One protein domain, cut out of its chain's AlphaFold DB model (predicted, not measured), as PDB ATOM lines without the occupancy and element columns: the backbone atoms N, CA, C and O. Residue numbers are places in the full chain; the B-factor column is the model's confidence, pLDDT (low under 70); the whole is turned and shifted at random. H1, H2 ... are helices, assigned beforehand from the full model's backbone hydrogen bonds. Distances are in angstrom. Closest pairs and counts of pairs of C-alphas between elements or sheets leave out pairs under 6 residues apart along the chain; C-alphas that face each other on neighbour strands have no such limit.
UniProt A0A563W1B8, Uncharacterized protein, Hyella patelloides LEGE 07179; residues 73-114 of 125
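AT A GLANCE: This is residues 73 to 114 of the 125 residues of an uncharacterized protein of Hyella patelloides LEGE 07179 (UniProt A0A563W1B8). A long helix, H2, and a shorter one, H1, make a flat V, with the turn of residues 85 to 88 at its point. The arms come near each other at that end, and residues 73 to 82 and 96 to 114 stand free. The printed part has 42 residues with two named helices, H1 then H2, and no named strand; its class is all helix. It is only just loose, close to extended, with a radius of gyration of the C-alphas of 13.5 A and spans of 38 by 24 by 7 A.

HOW THE PARTS SIT: H2, residues 89 to 113, and H1, residues 73 to 84, are close but not clearly touching. Their closest C-alphas, those of Ile 92 and Asn 84, are 6.7 A apart. They run opposite ways at a steep tilt of 39 degrees. In H1 and H2 every O i to N i+4 pair is within hydrogen-bond range.

IN THESE COORDINATES: H2 measures 36.0 A from C-alpha 89 at (-75.140, 102.276, 33.291) to C-alpha 113 at (-58.240, 129.247, 50.097). H1 measures 16.3 A and begins with C-alpha 73 at (-70.528, 106.440, 55.226).

THE WHOLE: The two C-alphas farthest apart, those of Tyr 86 and Phe 114, are 39.2 A apart. The link from H1 to H2 is tight, and the printed part has no cut. The mean pLDDT of the printed part is 83.8, and no printed residue is under 70.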
ATOM      1  N   GLU A  73     -71.130 106.913  56.473       75.38
ATOM      2  CA  GLU A  73     -70.528 106.440  55.226       75.38
ATOM      3  C   GLU A  73     -71.220 105.170  54.703       75.38
ATOM      4  O   GLU A  73     -71.599 105.102  53.537       75.38
ATOM      5  N   GLU A  74     -71.491 104.195  55.566       76.25
ATOM      6  CA  GLU A  74     -72.227 102.970  55.245       76.25
ATOM      7  C   GLU A  74     -73.661 103.284  54.802       76.25
ATOM      8  O   GLU A  74     -74.154 102.702  53.831       76.25
ATOM      9  N   LEU A  75     -74.313 104.255  55.451       79.69
ATOM     10  CA  LEU A  75     -75.626 104.742  55.033       79.69
ATOM     11  C   LEU A  75     -75.574 105.360  53.629       79.69
ATOM     12  O   LEU A  75     -76.472 105.126  52.817       79.69
ATOM     13  N   PHE A  76     -74.528 106.139  53.342       79.44
ATOM     14  CA  PHE A  76     -74.326 106.772  52.043       79.44
ATOM     15  C   PHE A  76     -74.081 105.735  50.939       79.44
ATOM     16  O   PHE A  76     -74.721 105.798  49.886       79.44
ATOM     17  N   LEU A  77     -73.233 104.735  51.196       81.69
ATOM     18  CA  LEU A  77     -72.966 103.635  50.266       81.69
ATOM     19  C   LEU A  77     -74.224 102.812  49.973       81.69
ATOM     20  O   LEU A  77     -74.497 102.491  48.815       81.69
ATOM     21  N   GLU A  78     -75.023 102.494  50.994       79.25
ATOM     22  CA  GLU A  78     -76.260 101.735  50.796       79.25
ATOM     23  C   GLU A  78     -77.320 102.565  50.055       79.25
ATOM     24  O   GLU A  78     -78.014 102.047  49.175       79.25
ATOM     25  N   ALA A  79     -77.419 103.869  50.336       81.25
ATOM     26  CA  ALA A  79     -78.294 104.773  49.595       81.25
ATOM     27  C   ALA A  79     -77.892 104.873  48.114       81.25
ATOM     28  O   ALA A  79     -78.758 104.769  47.239       81.25
ATOM     29  N   ASP A  80     -76.595 105.011  47.819       79.94
ATOM     30  CA  ASP A  80     -76.101 105.046  46.442       79.94
ATOM     31  C   ASP A  80     -76.348 103.708  45.731       79.94
ATOM     32  O   ASP A  80     -76.853 103.681  44.609       79.94
ATOM     33  N   ARG A  81     -76.137 102.580  46.418       82.00
ATOM     34  CA  ARG A  81     -76.452 101.242  45.901       82.00
ATOM     35  C   ARG A  81     -77.933 101.074  45.555       82.00
ATOM     36  O   ARG A  81     -78.258 100.513  44.504       82.00
ATOM     37  N   ILE A  82     -78.836 101.545  46.417       80.12
ATOM     38  CA  ILE A  82     -80.283 101.536  46.153       80.12
ATOM     39  C   ILE A  82     -80.614 102.434  44.960       80.12
ATOM     40  O   ILE A  82     -81.409 102.029  44.112       80.12
ATOM     41  N   GLY A  83     -80.006 103.619  44.870       75.88
ATOM     42  CA  GLY A  83     -80.178 104.528  43.738       75.88
ATOM     43  C   GLY A  83     -79.752 103.882  42.421       75.88
ATOM     44  O   GLY A  83     -80.542 103.810  41.480       75.88
ATOM     45  N   ASN A  84     -78.548 103.308  42.384       80.88
ATOM     46  CA  ASN A  84     -77.966 102.660  41.205       80.88
ATOM     47  C   ASN A  84     -78.810 101.488  40.681       80.88
ATOM     48  O   ASN A  84     -78.775 101.193  39.492       80.88
ATOM     49  N   LYS A  85     -79.632 100.852  41.525       80.38
ATOM     50  CA  LYS A  85     -80.569  99.798  41.100       80.38
ATOM     51  C   LYS A  85     -81.601 100.274  40.068       80.38
ATOM     52  O   LYS A  85     -82.126  99.445  39.326       80.38
ATOM     53  N   TYR A  86     -81.925 101.565  40.041       78.94
ATOM     54  CA  TYR A  86     -82.945 102.133  39.154       78.94
ATOM     55  C   TYR A  86     -82.367 102.943  37.993       78.94
ATOM     56  O   TYR A  86     -83.133 103.390  37.142       78.94
ATOM     57  N   PHE A  87     -81.046 103.106  37.938       79.06
ATOM     58  CA  PHE A  87     -80.369 103.834  36.874       79.06
ATOM     59  C   PHE A  87     -79.758 102.881  35.849       79.06
ATOM     60  O   PHE A  87     -79.293 101.784  36.164       79.06
ATOM     61  N   SER A  88     -79.742 103.318  34.595       84.12
ATOM     62  CA  SER A  88     -78.949 102.684  33.548       84.12
ATOM     63  C   SER A  88     -77.455 102.952  33.762       84.12
ATOM     64  O   SER A  88     -77.058 103.933  34.391       84.12
ATOM     65  N   GLN A  89     -76.597 102.109  33.183       83.56
ATOM     66  CA  GLN A  89     -75.140 102.276  33.291       83.56
ATOM     67  C   GLN A  89     -74.654 103.631  32.756       83.56
ATOM     68  O   GLN A  89     -73.712 104.208  33.290       83.56
ATOM     69  N   GLN A  90     -75.323 104.169  31.731       85.06
ATOM     70  CA  GLN A  90     -75.009 105.487  31.179       85.06
ATOM     71  C   GLN A  90     -75.362 106.612  32.159       85.06
ATOM     72  O   GLN A  90     -74.577 107.537  32.339       85.06
ATOM     73  N   GLU A  91     -76.511 106.528  32.832       84.31
ATOM     74  CA  GLU A  91     -76.917 107.516  33.840       84.31
ATOM     75  C   GLU A  91     -75.998 107.492  35.064       84.31
ATOM     76  O   GLU A  91     -75.607 108.552  35.552       84.31
ATOM     77  N   ILE A  92     -75.599 106.297  35.515       82.75
ATOM     78  CA  ILE A  92     -74.623 106.129  36.602       82.75
ATOM     79  C   ILE A  92     -73.292 106.780  36.215       82.75
ATOM     80  O   ILE A  92     -72.744 107.565  36.988       82.75
ATOM     81  N   HIS A  93     -72.800 106.515  35.002       85.69
ATOM     82  CA  HIS A  93     -71.549 107.093  34.515       85.69
ATOM     83  C   HIS A  93     -71.609 108.623  34.434       85.69
ATOM     84  O   HIS A  93     -70.720 109.307  34.936       85.69
ATOM     85  N   ASN A  94     -72.691 109.172  33.878       87.69
ATOM     86  CA  ASN A  94     -72.884 110.618  33.780       87.69
ATOM     87  C   ASN A  94     -72.965 111.281  35.165       87.69
ATOM     88  O   ASN A  94     -72.428 112.371  35.358       87.69
ATOM     89  N   LYS A  95     -73.614 110.630  36.140       85.94
ATOM     90  CA  LYS A  95     -73.661 111.098  37.534       85.94
ATOM     91  C   LYS A  95     -72.258 111.130  38.145       85.94
ATOM     92  O   LYS A  95     -71.878 112.140  38.727       85.94
ATOM     93  N   GLN A  96     -71.484 110.058  37.983       86.19
ATOM     94  CA  GLN A  96     -70.116 109.970  38.505       86.19
ATOM     95  C   GLN A  96     -69.189 111.016  37.879       86.19
ATOM     96  O   GLN A  96     -68.411 111.636  38.596       86.19
ATOM     97  N   GLN A  97     -69.306 111.264  36.570       89.81
ATOM     98  CA  GLN A  97     -68.539 112.315  35.898       89.81
ATOM     99  C   GLN A  97     -68.841 113.707  36.463       89.81
ATOM    100  O   GLN A  97     -67.910 114.456  36.738       89.81
ATOM    101  N   LYS A  98     -70.120 114.040  36.680       90.94
ATOM    102  CA  LYS A  98     -70.508 115.332  37.272       90.94
ATOM    103  C   LYS A  98     -69.974 115.498  38.690       90.94
ATOM    104  O   LYS A  98     -69.408 116.534  39.004       90.94
ATOM    105  N   ILE A  99     -70.090 114.458  39.518       87.50
ATOM    106  CA  ILE A  99     -69.548 114.474  40.884       87.50
ATOM    107  C   ILE A  99     -68.031 114.684  40.859       87.50
ATOM    108  O   ILE A  99     -67.512 115.471  41.639       87.50
ATOM    109  N   ALA A 100     -67.312 114.012  39.956       87.81
ATOM    110  CA  ALA A 100     -65.867 114.184  39.830       87.81
ATOM    111  C   ALA A 100     -65.481 115.615  39.413       87.81
ATOM    112  O   ALA A 100     -64.494 116.146  39.911       87.81
ATOM    113  N   GLN A 101     -66.265 116.246  38.532       90.88
ATOM    114  CA  GLN A 101     -66.067 117.648  38.150       90.88
ATOM    115  C   GLN A 101     -66.280 118.586  39.342       90.88
ATOM    116  O   GLN A 101     -65.396 119.379  39.644       90.88
ATOM    117  N   GLU A 102     -67.390 118.437  40.069       90.31
ATOM    118  CA  GLU A 102     -67.676 119.245  41.263       90.31
ATOM    119  C   GLU A 102     -66.610 119.054  42.355       90.31
ATOM    120  O   GLU A 102     -66.186 120.019  42.984       90.31
ATOM    121  N   LEU A 103     -66.127 117.825  42.569       87.06
ATOM    122  CA  LEU A 103     -65.052 117.557  43.528       87.06
ATOM    123  C   LEU A 103     -63.736 118.224  43.128       87.06
ATOM    124  O   LEU A 103     -63.036 118.742  43.998       87.06
ATOM    125  N   ASN A 104     -63.402 118.234  41.837       88.69
ATOM    126  CA  ASN A 104     -62.228 118.955  41.352       88.69
ATOM    127  C   ASN A 104     -62.376 120.464  41.579       88.69
ATOM    128  O   ASN A 104     -61.456 121.072  42.113       88.69
ATOM    129  N   GLU A 105     -63.537 121.050  41.275       89.81
ATOM    130  CA  GLU A 105     -63.802 122.472  41.541       89.81
ATOM    131  C   GLU A 105     -63.683 122.803  43.037       89.81
ATOM    132  O   GLU A 105     -63.065 123.798  43.415       89.81
ATOM    133  N   ILE A 106     -64.218 121.945  43.912       85.69
ATOM    134  CA  ILE A 106     -64.065 122.097  45.365       85.69
ATOM    135  C   ILE A 106     -62.587 122.021  45.764       85.69
ATOM    136  O   ILE A 106     -62.143 122.822  46.582       85.69
ATOM    137  N   THR A 107     -61.826 121.088  45.189       86.56
ATOM    138  CA  THR A 107     -60.395 120.915  45.484       86.56
ATOM    139  C   THR A 107     -59.601 122.151  45.070       86.56
ATOM    140  O   THR A 107     -58.829 122.667  45.868       86.56
ATOM    141  N   GLU A 108     -59.871 122.703  43.886       87.62
ATOM    142  CA  GLU A 108     -59.250 123.946  43.417       87.62
ATOM    143  C   GLU A 108     -59.576 125.136  44.333       87.62
ATOM    144  O   GLU A 108     -58.703 125.953  44.633       87.62
ATOM    145  N   ILE A 109     -60.818 125.233  44.828       87.19
ATOM    146  CA  ILE A 109     -61.209 126.269  45.796       87.19
ATOM    147  C   ILE A 109     -60.491 126.069  47.133       87.19
ATOM    148  O   ILE A 109     -60.060 127.051  47.738       87.19
ATOM    149  N   ILE A 110     -60.359 124.828  47.605       83.19
ATOM    150  CA  ILE A 110     -59.630 124.509  48.838       83.19
ATOM    151  C   ILE A 110     -58.158 124.887  48.684       83.19
ATOM    152  O   ILE A 110     -57.633 125.581  49.549       83.19
ATOM    153  N   ASP A 111     -57.516 124.514  47.580       84.25
ATOM    154  CA  ASP A 111     -56.115 124.842  47.307       84.25
ATOM    155  C   ASP A 111     -55.902 126.359  47.200       84.25
ATOM    156  O   ASP A 111     -54.906 126.892  47.690       84.25
ATOM    157  N   TYR A 112     -56.864 127.086  46.620       83.88
ATOM    158  CA  TYR A 112     -56.837 128.547  46.564       83.88
ATOM    159  C   TYR A 112     -57.034 129.207  47.939       83.88
ATOM    160  O   TYR A 112     -56.379 130.204  48.246       83.88
ATOM    161  N   GLN A 113     -57.950 128.692  48.768       82.38
ATOM    162  CA  GLN A 113     -58.240 129.247  50.097       82.38
ATOM    163  C   GLN A 113     -57.195 128.860  51.150       82.38
ATOM    164  O   GLN A 113     -56.975 129.617  52.095       82.38
ATOM    165  N   PHE A 114     -56.539 127.713  50.976       79.94
ATOM    166  CA  PHE A 114     -55.548 127.154  51.892       79.94
ATOM    167  C   PHE A 114     -54.240 126.796  51.154       79.94
ATOM    168  O   PHE A 114     -53.838 125.631  51.128       79.94
TER     169      PHE A 114